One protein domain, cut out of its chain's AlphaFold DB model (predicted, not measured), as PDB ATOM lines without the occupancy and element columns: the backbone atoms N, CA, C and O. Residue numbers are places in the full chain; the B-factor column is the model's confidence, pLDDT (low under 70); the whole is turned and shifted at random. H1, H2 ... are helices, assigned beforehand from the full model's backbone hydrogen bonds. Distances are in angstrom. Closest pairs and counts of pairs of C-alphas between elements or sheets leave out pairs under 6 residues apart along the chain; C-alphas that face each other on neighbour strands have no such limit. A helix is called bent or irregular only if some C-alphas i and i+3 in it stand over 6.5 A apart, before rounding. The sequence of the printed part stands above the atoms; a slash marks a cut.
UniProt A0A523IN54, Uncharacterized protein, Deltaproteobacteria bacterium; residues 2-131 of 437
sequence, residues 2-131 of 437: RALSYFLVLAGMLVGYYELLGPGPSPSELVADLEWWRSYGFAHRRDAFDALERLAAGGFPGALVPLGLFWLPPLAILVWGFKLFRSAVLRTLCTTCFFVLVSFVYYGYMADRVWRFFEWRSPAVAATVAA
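AT A GLANCE: This is residues 2 to 131 of the 437 residues of an uncharacterized protein of Deltaproteobacteria bacterium (UniProt A0A523IN54). Three long helices, H1, H4 and H5, stand side by side as an up-and-down bundle, each running against the one before it in the chain, with their centres in a triangle. At the end of the bundle where H1 and H5 finish and H4 starts, H3 crosses the ends of H4 and H5, the short H2 packs on the last residues of H1, and H6 turns the corner from H5 into H7, which folds back slantwise over H5. The printed part has 130 residues with seven named helices, H1 to H7 in chain order, and no named strand; the class is all helix. It is compact, with a radius of gyration of the C-alphas of 15.3 A, and its outline of 46 by 30 by 26 A is only just elongated.

IN THESE COORDINATES: Find C-alpha 2 at (17.096, 38.075, 3.919); from there H1, residues 2 to 21, runs 27.9 A to C-alpha 21 at (22.938, 40.913, 31.085). Residues 22 to 38 hold no named element, and after them comes H2, residues 39 to 43, 6.3 A long. Next look at H3, residues 47 to 57, 15.2 A long. H4, residues 64 to 84, runs 29.1 A and has a kink of 37 degrees near residue 71; it is neither bent nor irregular, but only just: C-alphas 70 and 73 are 6.4 A apart. H5, residues 88 to 110, is the longest helix, 32.0 A from its first C-alpha to its last. H6, residues 112 to 117, spans 8.5 A, and H7, residues 121 to 131, spans 14.9 A and ends at C-alpha 131, at (34.737, 45.480, 15.899).

HOW THE PARTS SIT: Start at H1: it touches H5 at a shallow tilt of 15 degrees, the same way, and the closest C-alphas are those of Leu 21 and Gly 108, 4.8 A apart. With residues 3 to 10 alone H1 only just touches H4, with 3 pairs of C-alphas within 8 A, the closest those of Tyr 6 and Gly 81 at 7.7 A; they run opposite ways at a shallow tilt of 15 degrees. With residues 19 to 21 alone it touches H2, where the C-alphas of Leu 20 and Tyr 40 come closest, at 5.4 A. H3 is about perpendicular to H4, at 85 degrees, and touches its residues 64 to 66 alone, closest at the C-alphas of Leu 52 and Pro 66, 5.8 A apart. H3 also touches residues 109 to 110 of H5, about perpendicular at 88 degrees, with the C-alphas of Ala 56 and Tyr 109 closest at 6.1 A. H4 and H5 form a helical hairpin, opposite ways at a shallow tilt of 8 degrees; look at the C-alphas of Pro 74 and Phe 98, the closest, 5.5 A apart. H5 is the hub, touching five other helices. H6 touches it only at the corner, and only just, with 3 pairs of C-alphas within 8 A; the closest are Tyr 107 and Trp 115, 6.2 A apart. H7 touches H5 at a steep tilt of 41 degrees, opposite ways, closest at the C-alphas of Thr 96 and Ala 130, 4.9 A apart. H1 and H3 are apart, and so are H4 and H7. In H1, H2, H3, H5, H6 and H7 every O i to N i+4 pair is within hydrogen-bond range; in H4 15 of 17 are.

THE WHOLE: The two C-alphas farthest apart are those of Asp 33 and Arg 86, at 46.9 A. The printed part has no cut. The link from H1 to H2 is long, with 17 residues. The mean pLDDT of the printed part is 84.1; look for values under 70 at residues 23 to 34, residues 37 to 41 and residue 44.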
ATOM      1  N   ARG A   2      16.421  38.998   2.966       85.75
ATOM      2  CA  ARG A   2      17.096  38.075   3.919       85.75
ATOM      3  C   ARG A   2      18.142  38.729   4.844       85.75
ATOM      4  O   ARG A   2      18.175  38.411   6.023       85.75
ATOM      5  N   ALA A   3      18.957  39.655   4.327       85.69
ATOM      6  CA  ALA A   3      19.954  40.367   5.133       85.69
ATOM      7  C   ALA A   3      19.311  41.261   6.205       85.69
ATOM      8  O   ALA A   3      19.706  41.217   7.360       85.69
ATOM      9  N   LEU A   4      18.281  42.023   5.825       89.94
ATOM     10  CA  LEU A   4      17.561  42.906   6.739       89.94
ATOM     11  C   LEU A   4      16.919  42.115   7.883       89.94
ATOM     12  O   LEU A   4      17.132  42.450   9.039       89.94
ATOM     13  N   SER A   5      16.205  41.026   7.576       91.44
ATOM     14  CA  SER A   5      15.600  40.171   8.604       91.44
ATOM     15  C   SER A   5      16.641  39.595   9.567       91.44
ATOM     16  O   SER A   5      16.400  39.567  10.768       91.44
ATOM     17  N   TYR A   6      17.810  39.187   9.061       92.44
ATOM     18  CA  TYR A   6      18.910  38.710   9.902       92.44
ATOM     19  C   TYR A   6      19.400  39.795  10.870       92.44
ATOM     20  O   TYR A   6      19.503  39.544  12.069       92.44
ATOM     21  N   PHE A   7      19.658  41.010  10.376       90.44
ATOM     22  CA  PHE A   7      20.127  42.106  11.228       90.44
ATOM     23  C   PHE A   7      19.052  42.623  12.187       90.44
ATOM     24  O   PHE A   7      19.402  43.060  13.274       90.44
ATOM     25  N   LEU A   8      17.764  42.515  11.849       92.44
ATOM     26  CA  LEU A   8      16.674  42.808  12.786       92.44
ATOM     27  C   LEU A   8      16.646  41.814  13.954       92.44
ATOM     28  O   LEU A   8      16.522  42.233  15.101       92.44
ATOM     29  N   VAL A   9      16.819  40.515  13.682       91.81
ATOM     30  CA  VAL A   9      16.941  39.493  14.740       91.81
ATOM     31  C   VAL A   9      18.175  39.756  15.604       91.81
ATOM     32  O   VAL A   9      18.089  39.712  16.827       91.81
ATOM     33  N   LEU A  10      19.308  40.081  14.978       90.94
ATOM     34  CA  LEU A  10      20.556  40.387  15.676       90.94
ATOM     35  C   LEU A  10      20.441  41.644  16.550       90.94
ATOM     36  O   LEU A  10      20.890  41.633  17.690       90.94
ATOM     37  N   ALA A  11      19.804  42.701  16.043       91.56
ATOM     38  CA  ALA A  11      19.545  43.925  16.793       91.56
ATOM     39  C   ALA A  11      18.606  43.665  17.979       91.56
ATOM     40  O   ALA A  11      18.913  44.069  19.095       91.56
ATOM     41  N   GLY A  12      17.512  42.925  17.764       92.31
ATOM     42  CA  GLY A  12      16.610  42.524  18.846       92.31
ATOM     43  C   GLY A  12      17.320  41.702  19.921       92.31
ATOM     44  O   GLY A  12      17.072  41.885  21.109       92.31
ATOM     45  N   MET A  13      18.260  40.847  19.521       92.44
ATOM     46  CA  MET A  13      19.062  40.064  20.452       92.44
ATOM     47  C   MET A  13      20.099  40.900  21.206       92.44
ATOM     48  O   MET A  13      20.277  40.681  22.398       92.44
ATOM     49  N   LEU A  14      20.753  41.864  20.552       90.06
ATOM     50  CA  LEU A  14      21.653  42.814  21.215       90.06
ATOM     51  C   LEU A  14      20.915  43.616  22.285       90.06
ATOM     52  O   LEU A  14      21.404  43.706  23.407       90.06
ATOM     53  N   VAL A  15      19.723  44.124  21.960       88.69
ATOM     54  CA  VAL A  15      18.857  44.816  22.926       88.69
ATOM     55  C   VAL A  15      18.461  43.868  24.055       88.69
ATOM     56  O   VAL A  15      18.648  44.203  25.214       88.69
ATOM     57  N   GLY A  16      17.996  42.656  23.740       88.06
ATOM     58  CA  GLY A  16      17.614  41.675  24.757       88.06
ATOM     59  C   GLY A  16      18.764  41.283  25.689       88.06
ATOM     60  O   GLY A  16      18.563  41.181  26.892       88.06
ATOM     61  N   TYR A  17      19.977  41.096  25.163       89.62
ATOM     62  CA  TYR A  17      21.151  40.773  25.980       89.62
ATOM     63  C   TYR A  17      21.603  41.968  26.811       89.62
ATOM     64  O   TYR A  17      21.973  41.782  27.962       89.62
ATOM     65  N   TYR A  18      21.547  43.182  26.266       84.94
ATOM     66  CA  TYR A  18      21.818  44.388  27.039       84.94
ATOM     67  C   TYR A  18      20.805  44.560  28.186       84.94
ATOM     68  O   TYR A  18      21.191  44.833  29.314       84.94
ATOM     69  N   GLU A  19      19.523  44.312  27.933       81.44
ATOM     70  CA  GLU A  19      18.463  44.418  28.944       81.44
ATOM     71  C   GLU A  19      18.498  43.313  30.007       81.44
ATOM     72  O   GLU A  19      17.963  43.515  31.092       81.44
ATOM     73  N   LEU A  20      19.068  42.141  29.707       80.44
ATOM     74  CA  LEU A  20      19.117  40.997  30.631       80.44
ATOM     75  C   LEU A  20      20.463  40.851  31.348       80.44
ATOM     76  O   LEU A  20      20.501  40.395  32.484       80.44
ATOM     77  N   LEU A  21      21.557  41.178  30.662       81.50
ATOM     78  CA  LEU A  21      22.938  40.913  31.085       81.50
ATOM     79  C   LEU A  21      23.807  42.178  31.049       81.50
ATOM     80  O   LEU A  21      24.989  42.131  31.385       81.50
ATOM     81  N   GLY A  22      23.258  43.301  30.579       73.44
ATOM     82  CA  GLY A  22      23.938  44.587  30.577       73.44
ATOM     83  C   GLY A  22      23.965  45.239  31.964       73.44
ATOM     84  O   GLY A  22      23.455  44.684  32.932       73.44
ATOM     85  N   PRO A  23      24.541  46.447  32.075       64.50
ATOM     86  CA  PRO A  23      24.795  47.103  33.361       64.50
ATOM     87  C   PRO A  23      23.525  47.647  34.039       64.50
ATOM     88  O   PRO A  23      23.617  48.304  35.073       64.50
ATOM     89  N   GLY A  24      22.348  47.412  33.455       61.59
ATOM     90  CA  GLY A  24      21.122  48.113  33.806       61.59
ATOM     91  C   GLY A  24      21.141  49.585  33.359       61.59
ATOM     92  O   GLY A  24      22.098  50.047  32.730       61.59
ATOM     93  N   PRO A  25      20.065  50.334  33.646       54.94
ATOM     94  CA  PRO A  25      19.878  51.696  33.146       54.94
ATOM     95  C   PRO A  25      20.696  52.768  33.893       54.94
ATOM     96  O   PRO A  25      20.826  53.876  33.378       54.94
ATOM     97  N   SER A  26      21.253  52.481  35.080       55.81
ATOM     98  CA  SER A  26      22.130  53.414  35.810       55.81
ATOM     99  C   SER A  26      23.030  52.691  36.832       55.81
ATOM    100  O   SER A  26      22.633  51.650  37.356       55.81
ATOM    101  N   PRO A  27      24.217  53.230  37.178       53.38
ATOM    102  CA  PRO A  27      25.150  52.604  38.127       53.38
ATOM    103  C   PRO A  27      24.694  52.703  39.592       53.38
ATOM    104  O   PRO A  27      25.339  52.135  40.472       53.38
ATOM    105  N   SER A  28      23.641  53.477  39.877       52.47
ATOM    106  CA  SER A  28      23.132  53.732  41.230       52.47
ATOM    107  C   SER A  28      22.010  52.792  41.654       52.47
ATOM    108  O   SER A  28      21.708  52.722  42.840       52.47
ATOM    109  N   GLU A  29      21.376  52.088  40.717       59.06
ATOM    110  CA  GLU A  29      20.265  51.196  41.037       59.06
ATOM    111  C   GLU A  29      20.801  49.797  41.362       59.06
ATOM    112  O   GLU A  29      21.323  49.084  40.500       59.06
ATOM    113  N   LEU A  30      20.692  49.386  42.628       61.41
ATOM    114  CA  LEU A  30      20.947  47.998  42.998       61.41
ATOM    115  C   LEU A  30      19.825  47.121  42.434       61.41
ATOM    116  O   LEU A  30      18.667  47.523  42.373       61.41
ATOM    117  N   VAL A  31      20.156  45.882  42.065       62.16
ATOM    118  CA  VAL A  31      19.184  44.921  41.507       62.16
ATOM    119  C   VAL A  31      17.986  44.712  42.438       62.16
ATOM    120  O   VAL A  31      16.857  44.573  41.977       62.16
ATOM    121  N   ALA A  32      18.232  44.759  43.750       63.97
ATOM    122  CA  ALA A  32      17.206  44.663  44.784       63.97
ATOM    123  C   ALA A  32      16.189  45.821  44.748       63.97
ATOM    124  O   ALA A  32      15.031  45.626  45.123       63.97
ATOM    125  N   ASP A  33      16.600  46.989  44.250       69.00
ATOM    126  CA  ASP A  33      15.798  48.214  44.212       69.00
ATOM    127  C   ASP A  33      15.042  48.374  42.885       69.00
ATOM    128  O   ASP A  33      14.143  49.208  42.767       69.00
ATOM    129  N   LEU A  34      15.363  47.559  41.874       69.62
ATOM    130  CA  LEU A  34      14.701  47.623  40.578       69.62
ATOM    131  C   LEU A  34      13.273  47.092  40.665       69.62
ATOM    132  O   LEU A  34      13.014  45.959  41.089       69.62
ATOM    133  N   GLU A  35      12.328  47.913  40.215       76.38
ATOM    134  CA  GLU A  35      10.916  47.556  40.181       76.38
ATOM    135  C   GLU A  35      10.670  46.330  39.289       76.38
ATOM    136  O   GLU A  35      11.264  46.174  38.221       76.38
ATOM    137  N   TRP A  36       9.762  45.451  39.720       71.06
ATOM    138  CA  TRP A  36       9.491  44.168  39.058       71.06
ATOM    139  C   TRP A  36       8.966  44.299  37.621       71.06
ATOM    140  O   TRP A  36       8.993  43.319  36.884       71.06
ATOM    141  N   TRP A  37       8.456  45.470  37.225       68.88
ATOM    142  CA  TRP A  37       7.978  45.725  35.864       68.88
ATOM    143  C   TRP A  37       9.097  46.141  34.900       68.88
ATOM    144  O   TRP A  37       8.867  46.166  33.691       68.88
ATOM    145  N   ARG A  38      10.303  46.451  35.397       69.31
ATOM    146  CA  ARG A  38      11.482  46.681  34.548       69.31
ATOM    147  C   ARG A  38      12.048  45.340  34.082       69.31
ATOM    148  O   ARG A  38      12.116  44.404  34.872       69.31
ATOM    149  N   SER A  39      12.505  45.253  32.833       68.50
ATOM    150  CA  SER A  39      13.024  44.023  32.202       68.50
ATOM    151  C   SER A  39      14.067  43.309  33.073       68.50
ATOM    152  O   SER A  39      13.932  42.122  33.368       68.50
ATOM    153  N   TYR A  40      15.062  44.070  33.540       68.31
ATOM    154  CA  TYR A  40      16.158  43.583  34.379       68.31
ATOM    155  C   TYR A  40      15.679  43.180  35.788       68.31
ATOM    156  O   TYR A  40      16.032  42.116  36.293       68.31
ATOM    157  N   GLY A  41      14.789  43.975  36.399       68.75
ATOM    158  CA  GLY A  41      14.189  43.667  37.705       68.75
ATOM    159  C   GLY A  41      13.253  42.453  37.674       68.75
ATOM    160  O   GLY A  41      13.175  41.699  38.639       68.75
ATOM    161  N   PHE A  42      12.561  42.219  36.558       76.25
ATOM    162  CA  PHE A  42      11.717  41.043  36.354       76.25
ATOM    163  C   PHE A  42      12.537  39.759  36.194       76.25
ATOM    164  O   PHE A  42      12.169  38.721  36.747       76.25
ATOM    165  N   ALA A  43      13.629  39.817  35.422       72.81
ATOM    166  CA  ALA A  43      14.484  38.665  35.148       72.81
ATOM    167  C   ALA A  43      15.174  38.156  36.422       72.81
ATOM    168  O   ALA A  43      15.085  36.964  36.723       72.81
ATOM    169  N   HIS A  44      15.750  39.069  37.208       69.88
ATOM    170  CA  HIS A  44      16.516  38.746  38.419       69.88
ATOM    171  C   HIS A  44      15.678  38.481  39.670       69.88
ATOM    172  O   HIS A  44      16.209  38.090  40.695       69.88
ATOM    173  N   ARG A  45      14.352  38.633  39.608       72.25
ATOM    174  CA  ARG A  45      13.449  38.175  40.683       72.25
ATOM    175  C   ARG A  45      13.033  36.708  40.536       72.25
ATOM    176  O   ARG A  45      12.209  36.230  41.313       72.25
ATOM    177  N   ARG A  46      13.528  36.000  39.516       78.00
ATOM    178  CA  ARG A  46      13.209  34.585  39.284       78.00
ATOM    179  C   ARG A  46      14.316  33.688  39.818       78.00
ATOM    180  O   ARG A  46      15.458  33.812  39.389       78.00
ATOM    181  N   ASP A  47      13.932  32.671  40.588       81.06
ATOM    182  CA  ASP A  47      14.832  31.663  41.177       81.06
ATOM    183  C   ASP A  47      15.827  31.035  40.181       81.06
ATOM    184  O   ASP A  47      16.929  30.629  40.547       81.06
ATOM    185  N   ALA A  48      15.448  30.942  38.902       81.75
ATOM    186  CA  ALA A  48      16.306  30.404  37.852       81.75
ATOM    187  C   ALA A  48      17.522  31.298  37.542       81.75
ATOM    188  O   ALA A  48      18.602  30.766  37.298       81.75
ATOM    189  N   PHE A  49      17.365  32.627  37.547       80.62
ATOM    190  CA  PHE A  49      18.480  33.553  37.327       80.62
ATOM    191  C   PHE A  49      19.401  33.587  38.545       80.62
ATOM    192  O   PHE A  49      20.606  33.431  38.374       80.62
ATOM    193  N   ASP A  50      18.840  33.611  39.755       80.81
ATOM    194  CA  ASP A  50      19.597  33.468  41.003       80.81
ATOM    195  C   ASP A  50      20.466  32.204  41.016       80.81
ATOM    196  O   ASP A  50      21.630  32.233  41.419       80.81
ATOM    197  N   ALA A  51      19.920  31.068  40.574       85.69
ATOM    198  CA  ALA A  51      20.677  29.823  40.496       85.69
ATOM    199  C   ALA A  51      21.847  29.923  39.501       85.69
ATOM    200  O   ALA A  51      22.942  29.438  39.790       85.69
ATOM    201  N   LEU A  52      21.634  30.568  38.350       86.25
ATOM    202  CA  LEU A  52      22.674  30.789  37.342       86.25
ATOM    203  C   LEU A  52      23.753  31.762  37.829       86.25
ATOM    204  O   LEU A  52      24.936  31.494  37.626       86.25
ATOM    205  N   GLU A  53      23.374  32.840  38.513       83.06
ATOM    206  CA  GLU A  53      24.317  33.778  39.128       83.06
ATOM    207  C   GLU A  53      25.157  33.102  40.208       83.06
ATOM    208  O   GLU A  53      26.376  33.262  40.227       83.06
ATOM    209  N   ARG A  54      24.547  32.272  41.063       85.88
ATOM    210  CA  ARG A  54      25.284  31.493  42.073       85.88
ATOM    211  C   ARG A  54      26.268  30.513  41.433       85.88
ATOM    212  O   ARG A  54      27.379  30.359  41.935       85.88
ATOM    213  N   LEU A  55      25.889  29.873  40.324       87.62
ATOM    214  CA  LEU A  55      26.791  29.003  39.563       87.62
ATOM    215  C   LEU A  55      27.956  29.781  38.938       87.62
ATOM    216  O   LEU A  55      29.084  29.291  38.970       87.62
ATOM    217  N   ALA A  56      27.705  30.979  38.400       86.00
ATOM    218  CA  ALA A  56      28.749  31.854  37.867       86.00
ATOM    219  C   ALA A  56      29.696  32.357  38.968       86.00
ATOM    220  O   ALA A  56      30.914  32.253  38.828       86.00
ATOM    221  N   ALA A  57      29.144  32.819  40.092       84.69
ATOM    222  CA  ALA A  57      29.897  33.287  41.253       84.69
ATOM    223  C   ALA A  57      30.756  32.180  41.889       84.69
ATOM    224  O   ALA A  57      31.810  32.464  42.452       84.69
ATOM    225  N   GLY A  58      30.340  30.914  41.757       85.31
ATOM    226  CA  GLY A  58      31.126  29.744  42.157       85.31
ATOM    227  C   GLY A  58      32.372  29.480  41.299       85.31
ATOM    228  O   GLY A  58      33.157  28.595  41.633       85.31
ATOM    229  N   GLY A  59      32.575  30.228  40.209       86.38
ATOM    230  CA  GLY A  59      33.730  30.092  39.325       86.38
ATOM    231  C   GLY A  59      33.678  28.844  38.439       86.38
ATOM    232  O   GLY A  59      32.626  28.254  38.189       86.38
ATOM    233  N   PHE A  60      34.830  28.440  37.901       82.88
ATOM    234  CA  PHE A  60      34.916  27.263  37.032       82.88
ATOM    235  C   PHE A  60      34.905  25.958  37.849       82.88
ATOM    236  O   PHE A  60      35.603  25.875  38.857       82.88
ATOM    237  N   PRO A  61      34.164  24.913  37.415       86.81
ATOM    238  CA  PRO A  61      33.457  24.789  36.135       86.81
ATOM    239  C   PRO A  61      32.001  25.294  36.135       86.81
ATOM    240  O   PRO A  61      31.388  25.310  35.071       86.81
ATOM    241  N   GLY A  62      31.440  25.701  37.280       85.12
ATOM    242  CA  GLY A  62      30.037  26.128  37.413       85.12
ATOM    243  C   GLY A  62      29.631  27.235  36.435       85.12
ATOM    244  O   GLY A  62      28.581  27.140  35.799       85.12
ATOM    245  N   ALA A  63      30.522  28.201  36.207       86.88
ATOM    246  CA  ALA A  63      30.342  29.290  35.251       86.88
ATOM    247  C   ALA A  63      30.133  28.827  33.794       86.88
ATOM    248  O   ALA A  63      29.523  29.548  33.008       86.88
ATOM    249  N   LEU A  64      30.567  27.619  33.411       89.31
ATOM    250  CA  LEU A  64      30.372  27.113  32.044       89.31
ATOM    251  C   LEU A  64      28.895  26.920  31.690       89.31
ATOM    252  O   LEU A  64      28.544  27.003  30.515       89.31
ATOM    253  N   VAL A  65      28.033  26.669  32.680       90.31
ATOM    254  CA  VAL A  65      26.597  26.460  32.460       90.31
ATOM    255  C   VAL A  65      25.908  27.750  31.992       90.31
ATOM    256  O   VAL A  65      25.372  27.739  30.880       90.31
ATOM    257  N   PRO A  66      25.936  28.869  32.750       86.12
ATOM    258  CA  PRO A  66      25.362  30.128  32.280       86.12
ATOM    259  C   PRO A  66      26.066  30.646  31.018       86.12
ATOM    260  O   PRO A  66      25.384  31.037  30.073       86.12
ATOM    261  N   LEU A  67      27.404  30.566  30.933       88.19
ATOM    262  CA  LEU A  67      28.132  30.981  29.727       88.19
ATOM    263  C   LEU A  67      27.665  30.193  28.494       88.19
ATOM    264  O   LEU A  67      27.313  30.784  27.478       88.19
ATOM    265  N   GLY A  68      27.596  28.863  28.587       89.19
ATOM    266  CA  GLY A  68      27.144  28.005  27.494       89.19
ATOM    267  C   GLY A  68      25.699  28.290  27.085       89.19
ATOM    268  O   GLY A  68      25.423  28.445  25.894       89.19
ATOM    269  N   LEU A  69      24.792  28.426  28.057       92.44
ATOM    270  CA  LEU A  69      23.377  28.708  27.805       92.44
ATOM    271  C   LEU A  69      23.190  29.989  26.982       92.44
ATOM    272  O   LEU A  69      22.426  29.993  26.016       92.44
ATOM    273  N   PHE A  70      23.923  31.052  27.323       91.19
ATOM    274  CA  PHE A  70      23.797  32.341  26.650       91.19
ATOM    275  C   PHE A  70      24.773  32.546  25.476       91.19
ATOM    276  O   PHE A  70      24.550  33.450  24.671       91.19
ATOM    277  N   TRP A  71      25.806  31.715  25.290       93.69
ATOM    278  CA  TRP A  71      26.686  31.752  24.104       93.69
ATOM    279  C   TRP A  71      26.187  30.906  22.930       93.69
ATOM    280  O   TRP A  71      26.530  31.198  21.778       93.69
ATOM    281  N   LEU A  72      25.351  29.894  23.177       94.38
ATOM    282  CA  LEU A  72      24.795  29.051  22.115       94.38
ATOM    283  C   LEU A  72      23.940  29.833  21.100       94.38
ATOM    284  O   LEU A  72      24.166  29.652  19.898       94.38
ATOM    285  N   PRO A  73      23.008  30.725  21.501       94.00
ATOM    286  CA  PRO A  73      22.228  31.490  20.531       94.00
ATOM    287  C   PRO A  73      23.086  32.435  19.658       94.00
ATOM    288  O   PRO A  73      22.926  32.386  18.433       94.00
ATOM    289  N   PRO A  74      24.047  33.222  20.201       94.00
ATOM    290  CA  PRO A  74      24.948  34.035  19.383       94.00
ATOM    291  C   PRO A  74      25.752  33.188  18.395       94.00
ATOM    292  O   PRO A  74      25.897  33.563  17.230       94.00
ATOM    293  N   LEU A  75      26.241  32.023  18.834       95.38
ATOM    294  CA  LEU A  75      26.994  31.103  17.987       95.38
ATOM    295  C   LEU A  75      26.135  30.559  16.839       95.38
ATOM    296  O   LEU A  75      26.583  30.523  15.691       95.38
ATOM    297  N   ALA A  76      24.887  30.174  17.117       94.81
ATOM    298  CA  ALA A  76      23.956  29.710  16.092       94.81
ATOM    299  C   ALA A  76      23.685  30.799  15.039       94.81
ATOM    300  O   ALA A  76      23.718  30.525  13.835       94.81
ATOM    301  N   ILE A  77      23.490  32.046  15.480       92.31
ATOM    302  CA  ILE A  77      23.297  33.198  14.591       92.31
ATOM    303  C   ILE A  77      24.561  33.501  13.785       92.31
ATOM    304  O   ILE A  77      24.455  33.797  12.592       92.31
ATOM    305  N   LEU A  78      25.750  33.383  14.379       95.94
ATOM    306  CA  LEU A  78      27.020  33.531  13.668       95.94
ATOM    307  C   LEU A  78      27.141  32.483  12.553       95.94
ATOM    308  O   LEU A  78      27.340  32.838  11.390       95.94
ATOM    309  N   VAL A  79      26.942  31.201  12.878       96.50
ATOM    310  CA  VAL A  79      26.978  30.095  11.903       96.50
ATOM    311  C   VAL A  79      25.969  30.328  10.780       96.50
ATOM    312  O   VAL A  79      26.287  30.137   9.601       96.50
ATOM    313  N   TRP A  80      24.757  30.774  11.114       94.69
ATOM    314  CA  TRP A  80      23.740  31.092  10.115       94.69
ATOM    315  C   TRP A  80      24.136  32.289   9.241       94.69
ATOM    316  O   TRP A  80      23.999  32.222   8.018       94.69
ATOM    317  N   GLY A  81      24.722  33.334   9.829       94.00
ATOM    318  CA  GLY A  81      25.253  34.495   9.113       94.00
ATOM    319  C   GLY A  81      26.332  34.114   8.100       94.00
ATOM    320  O   GLY A  81      26.292  34.560   6.954       94.00
ATOM    321  N   PHE A  82      27.245  33.208   8.458       95.38
ATOM    322  CA  PHE A  82      28.290  32.725   7.544       95.38
ATOM    323  C   PHE A  82      27.736  31.907   6.375       95.38
ATOM    324  O   PHE A  82      28.285  31.972   5.270       95.38
ATOM    325  N   LYS A  83      26.641  31.169   6.600       95.56
ATOM    326  CA  LYS A  83      25.914  30.457   5.539       95.56
ATOM    327  C   LYS A  83      25.166  31.422   4.615       95.56
ATOM    328  O   LYS A  83      25.118  31.190   3.409       95.56
ATOM    329  N   LEU A  84      24.588  32.492   5.163       95.38
ATOM    330  CA  LEU A  84      23.809  33.477   4.408       95.38
ATOM    331  C   LEU A  84      24.683  34.444   3.602       95.38
ATOM    332  O   LEU A  84      24.330  34.796   2.474       95.38
ATOM    333  N   PHE A  85      25.802  34.893   4.167       95.69
ATOM    334  CA  PHE A  85      26.603  35.971   3.599       95.69
ATOM    335  C   PHE A  85      27.918  35.470   3.009       95.69
ATOM    336  O   PHE A  85      28.693  34.756   3.648       95.69
ATOM    337  N   ARG A  86      28.205  35.917   1.782       93.50
ATOM    338  CA  ARG A  86      29.510  35.743   1.122       93.50
ATOM    339  C   ARG A  86      30.424  36.963   1.265       93.50
ATOM    340  O   ARG A  86      31.630  36.824   1.125       93.50
ATOM    341  N   SER A  87      29.858  38.138   1.555       95.38
ATOM    342  CA  SER A  87      30.612  39.386   1.721       95.38
ATOM    343  C   SER A  87      31.486  39.348   2.974       95.38
ATOM    344  O   SER A  87      30.995  39.020   4.056       95.38
ATOM    345  N   ALA A  88      32.758  39.735   2.830       94.69
ATOM    346  CA  ALA A  88      33.687  39.878   3.947       94.69
ATOM    347  C   ALA A  88      33.162  40.880   4.983       94.69
ATOM    348  O   ALA A  88      33.124  40.558   6.163       94.69
ATOM    349  N   VAL A  89      32.643  42.028   4.532       95.31
ATOM    350  CA  VAL A  89      32.095  43.081   5.405       95.31
ATOM    351  C   VAL A  89      30.954  42.550   6.269       95.31
ATOM    352  O   VAL A  89      30.941  42.757   7.477       95.31
ATOM    353  N   LEU A  90      30.011  41.815   5.672       95.44
ATOM    354  CA  LEU A  90      28.880  41.264   6.424       95.44
ATOM    355  C   LEU A  90      29.328  40.192   7.423       95.44
ATOM    356  O   LEU A  90      28.807  40.151   8.531       95.44
ATOM    357  N   ARG A  91      30.316  39.359   7.072       95.88
ATOM    358  CA  ARG A  91      30.891  38.369   8.000       95.88
ATOM    359  C   ARG A  91      31.638  39.029   9.154       95.88
ATOM    360  O   ARG A  91      31.504  38.565  10.286       95.88
ATOM    361  N   THR A  92      32.362  40.115   8.888       96.88
ATOM    362  CA  THR A  92      32.976  40.945   9.926       96.88
ATOM    363  C   THR A  92      31.906  41.477  10.871       96.88
ATOM    364  O   THR A  92      32.002  41.211  12.059       96.88
ATOM    365  N   LEU A  93      30.834  42.091  10.356       95.50
ATOM    366  CA  LEU A  93      29.731  42.606  11.180       95.50
ATOM    367  C   LEU A  93      29.035  41.513  12.005       95.50
ATOM    368  O   LEU A  93      28.776  41.716  13.191       95.50
ATOM    369  N   CYS A  94      28.770  40.341  11.419       95.69
ATOM    370  CA  CYS A  94      28.235  39.188  12.153       95.69
ATOM    371  C   CYS A  94      29.162  38.771  13.304       95.69
ATOM    372  O   CYS A  94      28.694  38.508  14.407       95.69
ATOM    373  N   THR A  95      30.472  38.729  13.045       96.81
ATOM    374  CA  THR A  95      31.487  38.347  14.038       96.81
ATOM    375  C   THR A  95      31.622  39.404  15.133       96.81
ATOM    376  O   THR A  95      31.706  39.053  16.304       96.81
ATOM    377  N   THR A  96      31.557  40.690  14.780       96.38
ATOM    378  CA  THR A  96      31.499  41.799  15.738       96.38
ATOM    379  C   THR A  96      30.313  41.631  16.675       96.38
ATOM    380  O   THR A  96      30.495  41.597  17.884       96.38
ATOM    381  N   CYS A  97      29.106  41.453  16.138       94.75
ATOM    382  CA  CYS A  97      27.914  41.312  16.973       94.75
ATOM    383  C   CYS A  97      27.970  40.054  17.847       94.75
ATOM    384  O   CYS A  97      27.552  40.098  18.999       94.75
ATOM    385  N   PHE A  98      28.518  38.951  17.330       95.81
ATOM    386  CA  PHE A  98      28.774  37.754  18.127       95.81
ATOM    387  C   PHE A  98      29.686  38.049  19.322       95.81
ATOM    388  O   PHE A  98      29.324  37.706  20.445       95.81
ATOM    389  N   PHE A  99      30.823  38.717  19.106       95.56
ATOM    390  CA  PHE A  99      31.723  39.074  20.199       95.56
ATOM    391  C   PHE A  99      31.068  40.025  21.199       95.56
ATOM    392  O   PHE A  99      31.203  39.791  22.391       95.56
ATOM    393  N   VAL A 100      30.283  41.012  20.749       93.62
ATOM    394  CA  VAL A 100      29.518  41.889  21.657       93.62
ATOM    395  C   VAL A 100      28.566  41.092  22.541       93.62
ATOM    396  O   VAL A 100      28.569  41.261  23.758       93.62
ATOM    397  N   LEU A 101      27.779  40.192  21.949       92.69
ATOM    398  CA  LEU A 101      26.841  39.352  22.694       92.69
ATOM    399  C   LEU A 101      27.572  38.459  23.705       92.69
ATOM    400  O   LEU A 101      27.146  38.350  24.848       92.69
ATOM    401  N   VAL A 102      28.689  37.851  23.305       92.69
ATOM    402  CA  VAL A 102      29.528  37.028  24.190       92.69
ATOM    403  C   VAL A 102      30.127  37.858  25.327       92.69
ATOM    404  O   VAL A 102      30.150  37.383  26.463       92.69
ATOM    405  N   SER A 103      30.548  39.097  25.054       89.69
ATOM    406  CA  SER A 103      31.024  40.040  26.068       89.69
ATOM    407  C   SER A 103      29.925  40.400  27.064       89.69
ATOM    408  O   SER A 103      30.196  40.363  28.257       89.69
ATOM    409  N   PHE A 104      28.689  40.660  26.621       88.69
ATOM    410  CA  PHE A 104      27.560  40.888  27.535       88.69
ATOM    411  C   PHE A 104      27.368  39.725  28.506       88.69
ATOM    412  O   PHE A 104      27.221  39.939  29.702       88.69
ATOM    413  N   VAL A 105      27.460  38.489  28.018       88.50
ATOM    414  CA  VAL A 105      27.358  37.304  28.878       88.50
ATOM    415  C   VAL A 105      28.536  37.204  29.845       88.50
ATOM    416  O   VAL A 105      28.337  36.969  31.034       88.50
ATOM    417  N   TYR A 106      29.764  37.367  29.348       87.25
ATOM    418  CA  TYR A 106      30.959  37.228  30.175       87.25
ATOM    419  C   TYR A 106      31.004  38.291  31.271       87.25
ATOM    420  O   TYR A 106      31.135  37.955  32.444       87.25
ATOM    421  N   TYR A 107      30.859  39.563  30.907       82.81
ATOM    422  CA  TYR A 107      30.937  40.646  31.875       82.81
ATOM    423  C   TYR A 107      29.699  40.724  32.767       82.81
ATOM    424  O   TYR A 107      29.864  40.988  33.952       82.81
ATOM    425  N   GLY A 108      28.504  40.417  32.256       81.19
ATOM    426  CA  GLY A 108      27.281  40.386  33.061       81.19
ATOM    427  C   GLY A 108      27.328  39.357  34.195       81.19
ATOM    428  O   GLY A 108      26.848  39.635  35.285       81.19
ATOM    429  N   TYR A 109      27.963  38.196  33.979       81.12
ATOM    430  CA  TYR A 109      28.054  37.146  35.004       81.12
ATOM    431  C   TYR A 109      29.368  37.129  35.793       81.12
ATOM    432  O   TYR A 109      29.359  36.871  36.993       81.12
ATOM    433  N   MET A 110      30.507  37.357  35.134       80.69
ATOM    434  CA  MET A 110      31.831  37.148  35.741       80.69
ATOM    435  C   MET A 110      32.493  38.445  36.208       80.69
ATOM    436  O   MET A 110      33.413  38.397  37.021       80.69
ATOM    437  N   ALA A 111      32.067  39.602  35.693       80.44
ATOM    438  CA  ALA A 111      32.739  40.880  35.926       80.44
ATOM    439  C   ALA A 111      31.760  42.065  36.038       80.44
ATOM    440  O   ALA A 111      32.075  43.184  35.626       80.44
ATOM    441  N   ASP A 112      30.597  41.833  36.655       75.06
ATOM    442  CA  ASP A 112      29.498  42.805  36.782       75.06
ATOM    443  C   ASP A 112      29.956  44.138  37.400       75.06
ATOM    444  O   ASP A 112      29.552  45.212  36.963       75.06
ATOM    445  N   ARG A 113      30.903  44.102  38.347       76.00
ATOM    446  CA  ARG A 113      31.459  45.321  38.962       76.00
ATOM    447  C   ARG A 113      32.141  46.246  37.951       76.00
ATOM    448  O   ARG A 113      31.899  47.448  37.979       76.00
ATOM    449  N   VAL A 114      32.968  45.692  37.061       71.00
ATOM    450  CA  VAL A 114      33.634  46.460  35.988       71.00
ATOM    451  C   VAL A 114      32.585  46.999  35.024       71.00
ATOM    452  O   VAL A 114      32.655  48.141  34.576       71.00
ATOM    453  N   TRP A 115      31.580  46.174  34.745       71.94
ATOM    454  CA  TRP A 115      30.509  46.484  33.818       71.94
ATOM    455  C   TRP A 115      29.641  47.664  34.278       71.94
ATOM    456  O   TRP A 115      29.371  48.565  33.481       71.94
ATOM    457  N   ARG A 116      29.273  47.704  35.566       72.44
ATOM    458  CA  ARG A 116      28.523  48.809  36.189       72.44
ATOM    459  C   ARG A 116      29.349  50.077  36.346       72.44
ATOM    460  O   ARG A 116      28.797  51.163  36.218       72.44
ATOM    461  N   PHE A 117      30.650  49.945  36.604       73.00
ATOM    462  CA  PHE A 117      31.534  51.093  36.809       73.00
ATOM    463  C   PHE A 117      31.566  52.030  35.592       73.00
ATOM    464  O   PHE A 117      31.512  53.244  35.757       73.00
ATOM    465  N   PHE A 118      31.586  51.476  34.376       72.50
ATOM    466  CA  PHE A 118      31.659  52.260  33.139       72.50
ATOM    467  C   PHE A 118      30.301  52.454  32.424       72.50
ATOM    468  O   PHE A 118      30.253  53.080  31.363       72.50
ATOM    469  N   GLU A 119      29.186  51.989  33.002       74.50
ATOM    470  CA  GLU A 119      27.812  52.219  32.513       74.50
ATOM    471  C   GLU A 119      27.611  51.917  31.002       74.50
ATOM    472  O   GLU A 119      28.020  50.873  30.495       74.50
ATOM    473  N   TRP A 120      26.986  52.847  30.257       73.31
ATOM    474  CA  TRP A 120      26.767  52.812  28.809       73.31
ATOM    475  C   TRP A 120      28.066  52.792  27.994       73.31
ATOM    476  O   TRP A 120      28.060  52.373  26.831       73.31
ATOM    477  N   ARG A 121      29.190  53.195  28.596       81.06
ATOM    478  CA  ARG A 121      30.497  53.191  27.939       81.06
ATOM    479  C   ARG A 121      31.048  51.769  27.841       81.06
ATOM    480  O   ARG A 121      31.693  51.470  26.839       81.06
ATOM    481  N   SER A 122      30.735  50.862  28.779       81.12
ATOM    482  CA  SER A 122      31.157  49.447  28.688       81.12
ATOM    483  C   SER A 122      30.652  48.772  27.406       81.12
ATOM    484  O   SER A 122      31.477  48.223  26.676       81.12
ATOM    485  N   PRO A 123      29.349  48.848  27.046       83.50
ATOM    486  CA  PRO A 123      28.862  48.374  25.752       83.50
ATOM    487  C   PRO A 123      29.569  48.998  24.547       83.50
ATOM    488  O   PRO A 123      29.871  48.282  23.596       83.50
ATOM    489  N   ALA A 124      29.839  50.307  24.568       88.06
ATOM    490  CA  ALA A 124      30.502  50.995  23.459       88.06
ATOM    491  C   ALA A 124      31.958  50.527  23.286       88.06
ATOM    492  O   ALA A 124      32.392  50.215  22.172       88.06
ATOM    493  N   VAL A 125      32.694  50.397  24.391       89.00
ATOM    494  CA  VAL A 125      34.064  49.874  24.409       89.00
ATOM    495  C   VAL A 125      34.084  48.406  23.990       89.00
ATOM    496  O   VAL A 125      34.856  48.044  23.103       89.00
ATOM    497  N   ALA A 126      33.185  47.571  24.519       89.25
ATOM    498  CA  ALA A 126      33.057  46.170  24.122       89.25
ATOM    499  C   ALA A 126      32.725  46.026  22.628       89.25
ATOM    500  O   ALA A 126      33.336  45.210  21.938       89.25
ATOM    501  N   ALA A 127      31.818  46.853  22.099       92.25
ATOM    502  CA  ALA A 127      31.510  46.907  20.672       92.25
ATOM    503  C   ALA A 127      32.711  47.318  19.825       92.25
ATOM    504  O   ALA A 127      32.949  46.720  18.774       92.25
ATOM    505  N   THR A 128      33.508  48.270  20.297       93.44
ATOM    506  CA  THR A 128      34.698  48.736  19.582       93.44
ATOM    507  C   THR A 128      35.817  47.690  19.610       93.44
ATOM    508  O   THR A 128      36.419  47.404  18.572       93.44
ATOM    509  N   VAL A 129      36.051  47.024  20.747       93.88
ATOM    510  CA  VAL A 129      36.988  45.889  20.863       93.88
ATOM    511  C   VAL A 129      36.533  44.712  19.991       93.88
ATOM    512  O   VAL A 129      37.329  44.119  19.265       93.88
ATOM    513  N   ALA A 130      35.237  44.398  19.986       95.44
ATOM    514  CA  ALA A 130      34.663  43.372  19.121       95.44
ATOM    515  C   ALA A 130      34.806  43.721  17.630       95.44
ATOM    516  O   ALA A 130      35.097  42.848  16.806       95.44
ATOM    517  N   ALA A 131      34.610  44.992  17.268       95.69
ATOM    518  CA  ALA A 131      34.737  45.480  15.899       95.69
ATOM    519  C   ALA A 131      36.185  45.410  15.413       95.69
ATOM    520  O   ALA A 131      36.437  44.850  14.347       95.69
TER     521      ALA A 131